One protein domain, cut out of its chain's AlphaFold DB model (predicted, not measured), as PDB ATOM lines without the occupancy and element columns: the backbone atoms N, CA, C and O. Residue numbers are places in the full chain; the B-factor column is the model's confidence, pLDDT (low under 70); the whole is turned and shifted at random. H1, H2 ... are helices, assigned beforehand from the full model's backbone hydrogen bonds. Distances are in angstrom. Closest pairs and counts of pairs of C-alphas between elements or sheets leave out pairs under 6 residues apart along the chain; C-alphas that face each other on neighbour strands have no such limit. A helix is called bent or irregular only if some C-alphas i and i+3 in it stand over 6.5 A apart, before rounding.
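Overview. This is residues 100 to 147 and 193 to 243 of the 243 residues of an uncharacterized protein of Chitinimonas arctica (UniProt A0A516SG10). Helices H3b and H4 form a helical hairpin, with H1 packed slantwise on one side of it, while H2 lies across the end where H1 stops and H3b starts; H3a folds back from H3b at that same end. The 99 printed residues hold four named helices, H1, H2, H3 and H4 in that order, and no named strand: the class is all helix, and the packing is mostly crossed. The whole is compact, with a radius of gyration of the C-alphas of 12.6 A and spans of 33 by 31 by 21 A.

Along the chain. H1, residues 100 to 116, begins at C-alpha 100 (-152.416, 170.817, -63.978) and is 24.1 A long. H2, residues 129 to 141, is 19.8 A long and irregular: C-alphas 137 and 140 are 7.4 A apart. H3, residues 196 to 225, was assigned as one helix by its hydrogen bonds but is bent, C-alphas 204 and 207 being 9.1 A apart; its arms are H3a, residues 196 to 204, 12.9 A, and H3b, residues 207 to 225, 25.6 A. H4, residues 230 to 240, 16.3 A, is only just irregular, with C-alphas 234 and 237 6.7 A apart, and ends at C-alpha 240 (-144.160, 163.590, -54.987).

Arrangement. H1 touches H4, closest at the C-alphas of Ser 100 and Ala 232, 3.9 A, at a steep tilt of 61 degrees. Residues 217 to 224 of H3b touch H1, closest at Ala 111 and Ile 217, C-alphas 5.5 A apart. H3b and H4 are a hairpin at a shallow tilt of 14 degrees. H2 touches H3b about perpendicular, 78 degrees, with residues 131 to 134 alone, closest at the C-alphas of Leu 131 and Ile 213, 6.6 A. H3a and H3b only just touch, only at the corner, with 3 pairs of C-alphas within 8 A. H2 and H4 are apart. Each O i to N i+4 pair is within hydrogen-bond range in H1 and H3a, against 7 of 9 in H2, 13 of 15 in H3b and 3 of 7 in H4, where 4 of 8 O i to N i+3 pairs are.

Size, cuts and confidence. The C-alphas farthest apart, of His 140 and Glu 227, are 35.0 A apart. Residues 148 to 192 are not printed; C-alphas 147 and 193 are 6.4 A apart across the cut. The link from H1 to H2 is long, that from H3 to H4 tight. In the model, pLDDT is under 70 at residues 145 to 147 and 243.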
ATOM      1  N   SER A 100    -152.733 172.238 -64.150       88.19
ATOM      2  CA  SER A 100    -152.416 170.817 -63.978       88.19
ATOM      3  C   SER A 100    -151.551 170.573 -62.744       88.19
ATOM      4  O   SER A 100    -151.861 169.704 -61.933       88.19
ATOM      5  N   LEU A 101    -150.501 171.377 -62.563       87.62
ATOM      6  CA  LEU A 101    -149.584 171.263 -61.433       87.62
ATOM      7  C   LEU A 101    -150.268 171.616 -60.099       87.62
ATOM      8  O   LEU A 101    -150.103 170.907 -59.106       87.62
ATOM      9  N   SER A 102    -151.088 172.670 -60.082       86.19
ATOM     10  CA  SER A 102    -151.909 173.054 -58.927       86.19
ATOM     11  C   SER A 102    -152.925 171.975 -58.564       86.19
ATOM     12  O   SER A 102    -153.051 171.623 -57.391       86.19
ATOM     13  N   THR A 103    -153.610 171.408 -59.560       89.50
ATOM     14  CA  THR A 103    -154.580 170.319 -59.368       89.50
ATOM     15  C   THR A 103    -153.901 169.066 -58.814       89.50
ATOM     16  O   THR A 103    -154.407 168.459 -57.870       89.50
ATOM     17  N   ALA A 104    -152.733 168.703 -59.347       90.50
ATOM     18  CA  ALA A 104    -151.943 167.575 -58.863       90.50
ATOM     19  C   ALA A 104    -151.500 167.777 -57.406       90.50
ATOM     20  O   ALA A 104    -151.723 166.905 -56.568       90.50
ATOM     21  N   SER A 105    -150.952 168.952 -57.079       89.38
ATOM     22  CA  SER A 105    -150.545 169.304 -55.712       89.38
ATOM     23  C   SER A 105    -151.719 169.259 -54.727       89.38
ATOM     24  O   SER A 105    -151.588 168.669 -53.656       89.38
ATOM     25  N   TYR A 106    -152.878 169.817 -55.095       88.94
ATOM     26  CA  TYR A 106    -154.086 169.754 -54.267       88.94
ATOM     27  C   TYR A 106    -154.558 168.313 -54.051       88.94
ATOM     28  O   TYR A 106    -154.904 167.933 -52.935       88.94
ATOM     29  N   THR A 107    -154.534 167.493 -55.103       92.50
ATOM     30  CA  THR A 107    -154.966 166.091 -55.024       92.50
ATOM     31  C   THR A 107    -154.035 165.275 -54.131       92.50
ATOM     32  O   THR A 107    -154.518 164.520 -53.293       92.50
ATOM     33  N   LEU A 108    -152.719 165.479 -54.238       92.69
ATOM     34  CA  LEU A 108    -151.728 164.883 -53.339       92.69
ATOM     35  C   LEU A 108    -151.951 165.304 -51.881       92.69
ATOM     36  O   LEU A 108    -151.929 164.455 -50.989       92.69
ATOM     37  N   GLY A 109    -152.219 166.591 -51.643       90.69
ATOM     38  CA  GLY A 109    -152.578 167.111 -50.321       90.69
ATOM     39  C   GLY A 109    -153.840 166.457 -49.758       90.69
ATOM     40  O   GLY A 109    -153.853 165.985 -48.624       90.69
ATOM     41  N   SER A 110    -154.886 166.356 -50.580       91.56
ATOM     42  CA  SER A 110    -156.151 165.717 -50.214       91.56
ATOM     43  C   SER A 110    -155.982 164.226 -49.913       91.56
ATOM     44  O   SER A 110    -156.463 163.770 -48.879       91.56
ATOM     45  N   ALA A 111    -155.263 163.477 -50.753       93.75
ATOM     46  CA  ALA A 111    -154.952 162.070 -50.502       93.75
ATOM     47  C   ALA A 111    -154.145 161.902 -49.204       93.75
ATOM     48  O   ALA A 111    -154.492 161.078 -48.364       93.75
ATOM     49  N   SER A 112    -153.130 162.743 -48.981       94.06
ATOM     50  CA  SER A 112    -152.351 162.728 -47.734       94.06
ATOM     51  C   SER A 112    -153.232 162.955 -46.504       94.06
ATOM     52  O   SER A 112    -153.076 162.258 -45.505       94.06
ATOM     53  N   ALA A 113    -154.175 163.900 -46.577       92.06
ATOM     54  CA  ALA A 113    -155.102 164.183 -45.489       92.06
ATOM     55  C   ALA A 113    -156.063 163.016 -45.224       92.06
ATOM     56  O   ALA A 113    -156.308 162.687 -44.067       92.06
ATOM     57  N   LEU A 114    -156.573 162.363 -46.270       93.12
ATOM     58  CA  LEU A 114    -157.439 161.193 -46.117       93.12
ATOM     59  C   LEU A 114    -156.717 160.032 -45.438       93.12
ATOM     60  O   LEU A 114    -157.280 159.425 -44.530       93.12
ATOM     61  N   LEU A 115    -155.466 159.772 -45.827       94.69
ATOM     62  CA  LEU A 115    -154.639 158.767 -45.171       94.69
ATOM     63  C   LEU A 115    -154.364 159.135 -43.714       94.69
ATOM     64  O   LEU A 115    -154.587 158.324 -42.824       94.69
ATOM     65  N   TYR A 116    -153.899 160.360 -43.467       94.06
ATOM     66  CA  TYR A 116    -153.505 160.813 -42.133       94.06
ATOM     67  C   TYR A 116    -154.678 160.799 -41.140       94.06
ATOM     68  O   TYR A 116    -154.510 160.400 -39.993       94.06
ATOM     69  N   TRP A 117    -155.881 161.171 -41.585       93.31
ATOM     70  CA  TRP A 117    -157.096 161.129 -40.763       93.31
ATOM     71  C   TRP A 117    -157.849 159.796 -40.831       93.31
ATOM     72  O   TRP A 117    -158.919 159.672 -40.234       93.31
ATOM     73  N   LEU A 118    -157.299 158.802 -41.536       90.31
ATOM     74  CA  LEU A 118    -157.879 157.468 -41.707       90.31
ATOM     75  C   LEU A 118    -159.330 157.505 -42.228       90.31
ATOM     76  O   LEU A 118    -160.181 156.715 -41.817       90.31
ATOM     77  N   HIS A 119    -159.623 158.428 -43.147       87.81
ATOM     78  CA  HIS A 119    -160.929 158.533 -43.794       87.81
ATOM     79  C   HIS A 119    -161.088 157.440 -44.853       87.81
ATOM     80  O   HIS A 119    -160.578 157.557 -45.963       87.81
ATOM     81  N   THR A 120    -161.819 156.374 -44.529       82.00
ATOM     82  CA  THR A 120    -161.943 155.195 -45.402       82.00
ATOM     83  C   THR A 120    -163.030 155.302 -46.468       82.00
ATOM     84  O   THR A 120    -162.897 154.689 -47.522       82.00
ATOM     85  N   ASP A 121    -164.101 156.057 -46.211       81.31
ATOM     86  CA  ASP A 121    -165.313 156.043 -47.050       81.31
ATOM     87  C   ASP A 121    -165.132 156.760 -48.398       81.31
ATOM     88  O   ASP A 121    -165.833 156.459 -49.363       81.31
ATOM     89  N   ASP A 122    -164.156 157.668 -48.472       80.06
ATOM     90  CA  ASP A 122    -163.878 158.510 -49.640       80.06
ATOM     91  C   ASP A 122    -162.632 158.062 -50.428       80.06
ATOM     92  O   ASP A 122    -162.165 158.787 -51.310       80.06
ATOM     93  N   CYS A 123    -162.062 156.895 -50.105       86.75
ATOM     94  CA  CYS A 123    -160.847 156.387 -50.745       86.75
ATOM     95  C   CYS A 123    -161.161 155.367 -51.844       86.75
ATOM     96  O   CYS A 123    -161.914 154.415 -51.639       86.75
ATOM     97  N   ALA A 124    -160.515 155.516 -52.999       88.88
ATOM     98  CA  ALA A 124    -160.496 154.480 -54.031       88.88
ATOM     99  C   ALA A 124    -159.495 153.358 -53.689       88.88
ATOM    100  O   ALA A 124    -159.686 152.202 -54.075       88.88
ATOM    101  N   THR A 125    -158.438 153.694 -52.947       89.56
ATOM    102  CA  THR A 125    -157.370 152.785 -52.522       89.56
ATOM    103  C   THR A 125    -157.586 152.341 -51.070       89.56
ATOM    104  O   THR A 125    -157.686 153.189 -50.183       89.56
ATOM    105  N   PRO A 126    -157.618 151.029 -50.766       92.06
ATOM    106  CA  PRO A 126    -157.793 150.550 -49.395       92.06
ATOM    107  C   PRO A 126    -156.669 151.004 -48.456       92.06
ATOM    108  O   PRO A 126    -155.497 150.949 -48.825       92.06
ATOM    109  N   ILE A 127    -157.016 151.396 -47.228       93.31
ATOM    110  CA  ILE A 127    -156.051 151.657 -46.148       93.31
ATOM    111  C   ILE A 127    -155.815 150.338 -45.398       93.31
ATOM    112  O   ILE A 127    -156.761 149.721 -44.912       93.31
ATOM    113  N   THR A 128    -154.566 149.877 -45.352       94.56
ATOM    114  CA  THR A 128    -154.163 148.620 -44.700       94.56
ATOM    115  C   THR A 128    -153.783 148.841 -43.236       94.56
ATOM    116  O   THR A 128    -153.430 149.953 -42.853       94.56
ATOM    117  N   ASP A 129    -153.769 147.775 -42.430       95.31
ATOM    118  CA  ASP A 129    -153.311 147.839 -41.029       95.31
ATOM    119  C   ASP A 129    -151.870 148.375 -40.916       95.31
ATOM    120  O   ASP A 129    -151.568 149.178 -40.039       95.31
ATOM    121  N   GLU A 130    -150.996 148.011 -41.862       95.94
ATOM    122  CA  GLU A 130    -149.631 148.550 -41.955       95.94
ATOM    123  C   GLU A 130    -149.627 150.080 -42.103       95.94
ATOM    124  O   GLU A 130    -148.856 150.769 -41.439       95.94
ATOM    125  N   LEU A 131    -150.505 150.632 -42.945       96.00
ATOM    126  CA  LEU A 131    -150.619 152.080 -43.118       96.00
ATOM    127  C   LEU A 131    -151.170 152.765 -41.865       96.00
ATOM    128  O   LEU A 131    -150.713 153.857 -41.537       96.00
ATOM    129  N   VAL A 132    -152.098 152.125 -41.149       96.38
ATOM    130  CA  VAL A 132    -152.604 152.628 -39.860       96.38
ATOM    131  C   VAL A 132    -151.462 152.746 -38.847       96.38
ATOM    132  O   VAL A 132    -151.295 153.799 -38.228       96.38
ATOM    133  N   ASP A 133    -150.634 151.705 -38.724       96.31
ATOM    134  CA  ASP A 133    -149.484 151.690 -37.811       96.31
ATOM    135  C   ASP A 133    -148.426 152.742 -38.184       96.31
ATOM    136  O   ASP A 133    -147.789 153.341 -37.312       96.31
ATOM    137  N   LEU A 134    -148.226 152.990 -39.480       96.44
ATOM    138  CA  LEU A 134    -147.313 154.023 -39.970       96.44
ATOM    139  C   LEU A 134    -147.849 155.438 -39.718       96.44
ATOM    140  O   LEU A 134    -147.090 156.303 -39.280       96.44
ATOM    141  N   VAL A 135    -149.146 155.676 -39.931       94.88
ATOM    142  CA  VAL A 135    -149.795 156.970 -39.650       94.88
ATOM    143  C   VAL A 135    -149.719 157.309 -38.160       94.88
ATOM    144  O   VAL A 135    -149.358 158.432 -37.807       94.88
ATOM    145  N   ALA A 136    -149.953 156.335 -37.276       94.69
ATOM    146  CA  ALA A 136    -149.830 156.533 -35.831       94.69
ATOM    147  C   ALA A 136    -148.423 157.009 -35.412       94.69
ATOM    148  O   ALA A 136    -148.272 157.774 -34.459       94.69
ATOM    149  N   GLN A 137    -147.374 156.606 -36.139       94.62
ATOM    150  CA  GLN A 137    -146.004 157.044 -35.861       94.62
ATOM    151  C   GLN A 137    -145.750 158.506 -36.249       94.62
ATOM    152  O   GLN A 137    -144.947 159.162 -35.588       94.62
ATOM    153  N   ILE A 138    -146.422 159.026 -37.278       93.00
ATOM    154  CA  ILE A 138    -146.250 160.404 -37.779       93.00
ATOM    155  C   ILE A 138    -147.304 161.383 -37.250       93.00
ATOM    156  O   ILE A 138    -147.228 162.572 -37.556       93.00
ATOM    157  N   GLU A 139    -148.259 160.928 -36.432       90.75
ATOM    158  CA  GLU A 139    -149.340 161.764 -35.893       90.75
ATOM    159  C   GLU A 139    -148.792 163.038 -35.232       90.75
ATOM    160  O   GLU A 139    -149.195 164.143 -35.581       90.75
ATOM    161  N   HIS A 140    -147.789 162.900 -34.365       87.88
ATOM    162  CA  HIS A 140    -147.161 164.020 -33.657       87.88
ATOM    163  C   HIS A 140    -146.366 164.994 -34.552       87.88
ATOM    164  O   HIS A 140    -146.014 166.076 -34.091       87.88
ATOM    165  N   ILE A 141    -146.060 164.612 -35.797       88.94
ATOM    166  CA  ILE A 141    -145.379 165.456 -36.799       88.94
ATOM    167  C   ILE A 141    -146.406 166.272 -37.592       88.94
ATOM    168  O   ILE A 141    -146.120 167.388 -38.019       88.94
ATOM    169  N   GLY A 142    -147.608 165.722 -37.771       86.69
ATOM    170  CA  GLY A 142    -148.731 166.417 -38.389       86.69
ATOM    171  C   GLY A 142    -148.611 166.640 -39.898       86.69
ATOM    172  O   GLY A 142    -147.688 166.171 -40.565       86.69
ATOM    173  N   LEU A 143    -149.583 167.389 -40.428       82.69
ATOM    174  CA  LEU A 143    -149.650 167.892 -41.809       82.69
ATOM    175  C   LEU A 143    -149.171 169.357 -41.907       82.69
ATOM    176  O   LEU A 143    -149.620 170.112 -42.768       82.69
ATOM    177  N   GLU A 144    -148.307 169.795 -40.989       75.50
ATOM    178  CA  GLU A 144    -147.915 171.202 -40.883       75.50
ATOM    179  C   GLU A 144    -147.044 171.657 -42.061       75.50
ATOM    180  O   GLU A 144    -145.986 171.083 -42.346       75.50
ATOM    181  N   ILE A 145    -147.483 172.738 -42.710       67.75
ATOM    182  CA  ILE A 145    -146.770 173.434 -43.781       67.75
ATOM    183  C   ILE A 145    -145.924 174.552 -43.151       67.75
ATOM    184  O   ILE A 145    -146.464 175.442 -42.503       67.75
ATOM    185  N   ASP A 146    -144.606 174.534 -43.378       62.12
ATOM    186  CA  ASP A 146    -143.650 175.461 -42.734       62.12
ATOM    187  C   ASP A 146    -143.565 176.857 -43.373       62.12
ATOM    188  O   ASP A 146    -142.632 177.616 -43.095       62.12
ATOM    189  N   THR A 147    -144.488 177.220 -44.263       64.81
ATOM    190  CA  THR A 147    -144.446 178.523 -44.933       64.81
ATOM    191  C   THR A 147    -145.420 179.530 -44.354       64.81
ATOM    192  O   THR A 147    -146.523 179.171 -43.937       64.81
ATOM    193  N   SER A 193    -144.046 174.520 -50.771       72.06
ATOM    194  CA  SER A 193    -144.099 174.012 -49.396       72.06
ATOM    195  C   SER A 193    -145.403 173.289 -49.065       72.06
ATOM    196  O   SER A 193    -145.480 172.632 -48.028       72.06
ATOM    197  N   LYS A 194    -146.397 173.324 -49.963       76.56
ATOM    198  CA  LYS A 194    -147.704 172.655 -49.843       76.56
ATOM    199  C   LYS A 194    -147.605 171.171 -49.511       76.56
ATOM    200  O   LYS A 194    -148.528 170.638 -48.917       76.56
ATOM    201  N   LEU A 195    -146.510 170.523 -49.902       84.19
ATOM    202  CA  LEU A 195    -146.245 169.105 -49.656       84.19
ATOM    203  C   LEU A 195    -144.996 168.889 -48.779       84.19
ATOM    204  O   LEU A 195    -144.500 167.775 -48.682       84.19
ATOM    205  N   SER A 196    -144.480 169.937 -48.125       85.12
ATOM    206  CA  SER A 196    -143.253 169.871 -47.309       85.12
ATOM    207  C   SER A 196    -143.337 168.863 -46.159       85.12
ATOM    208  O   SER A 196    -142.329 168.239 -45.821       85.12
ATOM    209  N   TYR A 197    -144.534 168.633 -45.612       88.50
ATOM    210  CA  TYR A 197    -144.774 167.607 -44.596       88.50
ATOM    211  C   TYR A 197    -144.405 166.195 -45.084       88.50
ATOM    212  O   TYR A 197    -143.960 165.384 -44.279       88.50
ATOM    213  N   LEU A 198    -144.491 165.906 -46.391       91.19
ATOM    214  CA  LEU A 198    -144.061 164.622 -46.959       91.19
ATOM    215  C   LEU A 198    -142.560 164.393 -46.753       91.19
ATOM    216  O   LEU A 198    -142.141 163.292 -46.397       91.19
ATOM    217  N   GLY A 199    -141.758 165.451 -46.907       88.56
ATOM    218  CA  GLY A 199    -140.326 165.414 -46.619       88.56
ATOM    219  C   GLY A 199    -140.051 165.148 -45.137       88.56
ATOM    220  O   GLY A 199    -139.216 164.305 -44.815       88.56
ATOM    221  N   LYS A 200    -140.808 165.788 -44.232       90.38
ATOM    222  CA  LYS A 200    -140.702 165.548 -42.780       90.38
ATOM    223  C   LYS A 200    -141.051 164.107 -42.409       90.38
ATOM    224  O   LYS A 200    -140.337 163.478 -41.632       90.38
ATOM    225  N   TRP A 201    -142.135 163.569 -42.973       93.88
ATOM    226  CA  TRP A 201    -142.552 162.186 -42.736       93.88
ATOM    227  C   TRP A 201    -141.475 161.204 -43.182       93.88
ATOM    228  O   TRP A 201    -141.128 160.292 -42.436       93.88
ATOM    229  N   LYS A 202    -140.901 161.425 -44.367       94.06
ATOM    230  CA  LYS A 202    -139.802 160.621 -44.901       94.06
ATOM    231  C   LYS A 202    -138.540 160.698 -44.052       94.06
ATOM    232  O   LYS A 202    -137.919 159.666 -43.812       94.06
ATOM    233  N   GLU A 203    -138.155 161.891 -43.603       93.25
ATOM    234  CA  GLU A 203    -136.990 162.081 -42.734       93.25
ATOM    235  C   GLU A 203    -137.155 161.326 -41.410       93.25
ATOM    236  O   GLU A 203    -136.221 160.666 -40.958       93.25
ATOM    237  N   TYR A 204    -138.353 161.372 -40.826       94.94
ATOM    238  CA  TYR A 204    -138.638 160.719 -39.554       94.94
ATOM    239  C   TYR A 204    -138.757 159.193 -39.660       94.94
ATOM    240  O   TYR A 204    -138.161 158.465 -38.868       94.94
ATOM    241  N   LEU A 205    -139.527 158.696 -40.632       94.62
ATOM    242  CA  LEU A 205    -139.796 157.264 -40.805       94.62
ATOM    243  C   LEU A 205    -138.633 156.510 -41.471       94.62
ATOM    244  O   LEU A 205    -138.474 155.299 -41.289       94.62
ATOM    245  N   GLY A 206    -137.833 157.218 -42.269       95.25
ATOM    246  CA  GLY A 206    -136.926 156.617 -43.237       95.25
ATOM    247  C   GLY A 206    -137.666 156.069 -44.464       95.25
ATOM    248  O   GLY A 206    -138.865 155.796 -44.443       95.25
ATOM    249  N   GLU A 207    -136.930 155.887 -45.562       93.12
ATOM    250  CA  GLU A 207    -137.498 155.505 -46.865       93.12
ATOM    251  C   GLU A 207    -138.265 154.171 -46.836       93.12
ATOM    252  O   GLU A 207    -139.281 154.045 -47.509       93.12
ATOM    253  N   GLU A 208    -137.817 153.193 -46.042       95.50
ATOM    254  CA  GLU A 208    -138.458 151.872 -45.943       95.50
ATOM    255  C   GLU A 208    -139.903 151.966 -45.430       95.50
ATOM    256  O   GLU A 208    -140.807 151.392 -46.032       95.50
ATOM    257  N   HIS A 209    -140.129 152.744 -44.370       95.25
ATOM    258  CA  HIS A 209    -141.446 152.937 -43.759       95.25
ATOM    259  C   HIS A 209    -142.261 154.042 -44.446       95.25
ATOM    260  O   HIS A 209    -143.487 154.052 -44.375       95.25
ATOM    261  N   TYR A 210    -141.606 154.974 -45.137       95.88
ATOM    262  CA  TYR A 210    -142.289 156.018 -45.896       95.88
ATOM    263  C   TYR A 210    -142.808 155.530 -47.256       95.88
ATOM    264  O   TYR A 210    -143.847 155.998 -47.725       95.88
ATOM    265  N   ALA A 211    -142.128 154.579 -47.903       95.44
ATOM    266  CA  ALA A 211    -142.517 154.097 -49.227       95.44
ATOM    267  C   ALA A 211    -143.971 153.575 -49.303       95.44
ATOM    268  O   ALA A 211    -144.647 153.930 -50.273       95.44
ATOM    269  N   PRO A 212    -144.509 152.815 -48.322       96.44
ATOM    270  CA  PRO A 212    -145.922 152.431 -48.303       96.44
ATOM    271  C   PRO A 212    -146.878 153.632 -48.290       96.44
ATOM    272  O   PRO A 212    -147.808 153.672 -49.096       96.44
ATOM    273  N   ILE A 213    -146.612 154.640 -47.447       95.94
ATOM    274  CA  ILE A 213    -147.391 155.890 -47.388       95.94
ATOM    275  C   ILE A 213    -147.363 156.590 -48.747       95.94
ATOM    276  O   ILE A 213    -148.411 156.907 -49.312       95.94
ATOM    277  N   ARG A 214    -146.163 156.795 -49.305       96.00
ATOM    278  CA  ARG A 214    -145.982 157.458 -50.600       96.00
ATOM    279  C   ARG A 214    -146.750 156.735 -51.704       96.00
ATOM    280  O   ARG A 214    -147.474 157.372 -52.461       96.00
ATOM    281  N   ASN A 215    -146.606 155.415 -51.792       95.94
ATOM    282  CA  ASN A 215    -147.244 154.614 -52.834       95.94
ATOM    283  C   ASN A 215    -148.772 154.651 -52.723       95.94
ATOM    284  O   ASN A 215    -149.452 154.724 -53.748       95.94
ATOM    285  N   TRP A 216    -149.310 154.636 -51.501       97.00
ATOM    286  CA  TRP A 216    -150.746 154.782 -51.286       97.00
ATOM    287  C   TRP A 216    -151.240 156.153 -51.762       97.00
ATOM    288  O   TRP A 216    -152.189 156.215 -52.539       97.00
ATOM    289  N   ILE A 217    -150.550 157.239 -51.391       96.25
ATOM    290  CA  ILE A 217    -150.908 158.610 -51.799       96.25
ATOM    291  C   ILE A 217    -150.885 158.753 -53.326       96.25
ATOM    292  O   ILE A 217    -151.817 159.315 -53.898       96.25
ATOM    293  N   ILE A 218    -149.850 158.223 -53.988       95.50
ATOM    294  CA  ILE A 218    -149.749 158.194 -55.457       95.50
ATOM    295  C   ILE A 218    -150.951 157.461 -56.056       95.50
ATOM    296  O   ILE A 218    -151.626 158.006 -56.926       95.50
ATOM    297  N   SER A 219    -151.238 156.249 -55.575       96.31
ATOM    298  CA  SER A 219    -152.324 155.411 -56.105       96.31
ATOM    299  C   SER A 219    -153.684 156.091 -55.961       96.31
ATOM    300  O   SER A 219    -154.447 156.155 -56.924       96.31
ATOM    301  N   GLU A 220    -153.960 156.661 -54.788       96.56
ATOM    302  CA  GLU A 220    -155.210 157.368 -54.513       96.56
ATOM    303  C   GLU A 220    -155.355 158.627 -55.372       96.56
ATOM    304  O   GLU A 220    -156.430 158.923 -55.895       96.56
ATOM    305  N   ALA A 221    -154.267 159.370 -55.560       94.56
ATOM    306  CA  ALA A 221    -154.293 160.581 -56.357       94.56
ATOM    307  C   ALA A 221    -154.443 160.284 -57.865       94.56
ATOM    308  O   ALA A 221    -155.199 160.981 -58.546       94.56
ATOM    309  N   HIS A 222    -153.821 159.217 -58.378       96.19
ATOM    310  CA  HIS A 222    -154.054 158.736 -59.747       96.19
ATOM    311  C   HIS A 222    -155.485 158.241 -59.954       96.19
ATOM    312  O   HIS A 222    -156.116 158.622 -60.939       96.19
ATOM    313  N   ALA A 223    -156.050 157.499 -58.996       94.75
ATOM    314  CA  ALA A 223    -157.441 157.047 -59.065       94.75
ATOM    315  C   ALA A 223    -158.442 158.211 -59.216       94.75
ATOM    316  O   ALA A 223    -159.501 158.046 -59.820       94.75
ATOM    317  N   ARG A 224    -158.099 159.403 -58.710       92.31
ATOM    318  CA  ARG A 224    -158.918 160.621 -58.830       92.31
ATOM    319  C   ARG A 224    -158.706 161.384 -60.132       92.31
ATOM    320  O   ARG A 224    -159.634 162.044 -60.593       92.31
ATOM    321  N   LEU A 225    -157.498 161.365 -60.698       94.25
ATOM    322  CA  LEU A 225    -157.137 162.250 -61.811       94.25
ATOM    323  C   LEU A 225    -157.003 161.557 -63.161       94.25
ATOM    324  O   LEU A 225    -157.234 162.225 -64.164       94.25
ATOM    325  N   ASP A 226    -156.663 160.271 -63.230       93.06
ATOM    326  CA  ASP A 226    -156.317 159.623 -64.504       93.06
ATOM    327  C   ASP A 226    -157.443 159.712 -65.544       93.06
ATOM    328  O   ASP A 226    -157.180 159.943 -66.724       93.06
ATOM    329  N   GLU A 227    -158.700 159.591 -65.109       89.06
ATOM    330  CA  GLU A 227    -159.867 159.695 -65.995       89.06
ATOM    331  C   GLU A 227    -160.417 161.127 -66.114       89.06
ATOM    332  O   GLU A 227    -161.003 161.481 -67.138       89.06
ATOM    333  N   ILE A 228    -160.230 161.963 -65.085       91.12
ATOM    334  CA  ILE A 228    -160.856 163.293 -64.981       91.12
ATOM    335  C   ILE A 228    -159.948 164.395 -65.539       91.12
ATOM    336  O   ILE A 228    -160.407 165.285 -66.256       91.12
ATOM    337  N   ASN A 229    -158.657 164.355 -65.205       92.25
ATOM    338  CA  ASN A 229    -157.651 165.331 -65.614       92.25
ATOM    339  C   ASN A 229    -156.279 164.655 -65.849       92.25
ATOM    340  O   ASN A 229    -155.379 164.744 -65.003       92.25
ATOM    341  N   PRO A 230    -156.083 164.019 -67.022       92.19
ATOM    342  CA  PRO A 230    -154.856 163.286 -67.344       92.19
ATOM    343  C   PRO A 230    -153.595 164.157 -67.374       92.19
ATOM    344  O   PRO A 230    -152.485 163.658 -67.203       92.19
ATOM    345  N   ASP A 231    -153.735 165.458 -67.632       91.56
ATOM    346  CA  ASP A 231    -152.592 166.370 -67.640       91.56
ATOM    347  C   ASP A 231    -152.119 166.688 -66.221       91.56
ATOM    348  O   ASP A 231    -150.914 166.754 -65.997       91.56
ATOM    349  N   ALA A 232    -153.033 166.814 -65.256       90.94
ATOM    350  CA  ALA A 232    -152.676 166.901 -63.841       90.94
ATOM    351  C   ALA A 232    -152.084 165.582 -63.321       90.94
ATOM    352  O   ALA A 232    -151.087 165.602 -62.603       90.94
ATOM    353  N   ALA A 233    -152.622 164.433 -63.740       91.94
ATOM    354  CA  ALA A 233    -152.085 163.125 -63.361       91.94
ATOM    355  C   ALA A 233    -150.591 162.964 -63.716       91.94
ATOM    356  O   ALA A 233    -149.808 162.474 -62.906       91.94
ATOM    357  N   LYS A 234    -150.151 163.466 -64.881       91.69
ATOM    358  CA  LYS A 234    -148.729 163.448 -65.299       91.69
ATOM    359  C   LYS A 234    -147.792 164.240 -64.381       91.69
ATOM    360  O   LYS A 234    -146.576 164.047 -64.440       91.69
ATOM    361  N   GLU A 235    -148.323 165.168 -63.592       91.69
ATOM    362  CA  GLU A 235    -147.535 165.987 -62.671       91.69
ATOM    363  C   GLU A 235    -147.388 165.340 -61.283       91.69
ATOM    364  O   GLU A 235    -146.499 165.743 -60.532       91.69
ATOM    365  N   ILE A 236    -148.185 164.312 -60.952       91.12
ATOM    366  CA  ILE A 236    -148.150 163.634 -59.645       91.12
ATOM    367  C   ILE A 236    -146.770 163.063 -59.345       91.12
ATOM    368  O   ILE A 236    -146.165 163.423 -58.332       91.12
ATOM    369  N   ASP A 237    -146.247 162.232 -60.247       86.56
ATOM    370  CA  ASP A 237    -144.952 161.581 -60.051       86.56
ATOM    371  C   ASP A 237    -143.831 162.607 -59.890       86.56
ATOM    372  O   ASP A 237    -142.957 162.456 -59.040       86.56
ATOM    373  N   LYS A 238    -143.862 163.694 -60.665       84.81
ATOM    374  CA  LYS A 238    -142.840 164.742 -60.573       84.81
ATOM    375  C   LYS A 238    -142.879 165.451 -59.222       84.81
ATOM    376  O   LYS A 238    -141.826 165.721 -58.653       84.81
ATOM    377  N   LEU A 239    -144.078 165.760 -58.726       84.38
ATOM    378  CA  LEU A 239    -144.265 166.489 -57.476       84.38
ATOM    379  C   LEU A 239    -143.885 165.649 -56.264       84.38
ATOM    380  O   LEU A 239    -143.154 166.125 -55.405       84.38
ATOM    381  N   ILE A 240    -144.358 164.407 -56.186       81.88
ATOM    382  CA  ILE A 240    -144.160 163.590 -54.987       81.88
ATOM    383  C   ILE A 240    -142.713 163.115 -54.825       81.88
ATOM    384  O   ILE A 240    -142.254 162.967 -53.701       81.88
ATOM    385  N   HIS A 241    -141.972 162.935 -55.925       80.44
ATOM    386  CA  HIS A 241    -140.548 162.583 -55.879       80.44
ATOM    387  C   HIS A 241    -139.634 163.783 -55.584       80.44
ATOM    388  O   HIS A 241    -138.436 163.596 -55.370       80.44
ATOM    389  N   ALA A 242    -140.175 165.006 -55.566       76.19
ATOM    390  CA  ALA A 242    -139.453 166.182 -55.090       76.19
ATOM    391  C   ALA A 242    -139.334 166.226 -53.551       76.19
ATOM    392  O   ALA A 242    -138.586 167.061 -53.040       76.19
ATOM    393  N   TYR A 243    -140.034 165.331 -52.837       68.44
ATOM    394  CA  TYR A 243    -140.048 165.200 -51.377       68.44
ATOM    395  C   TYR A 243    -139.572 163.796 -50.947       68.44
ATOM    396  O   TYR A 243    -138.775 163.701 -49.989       68.44
TER     397      TYR A 243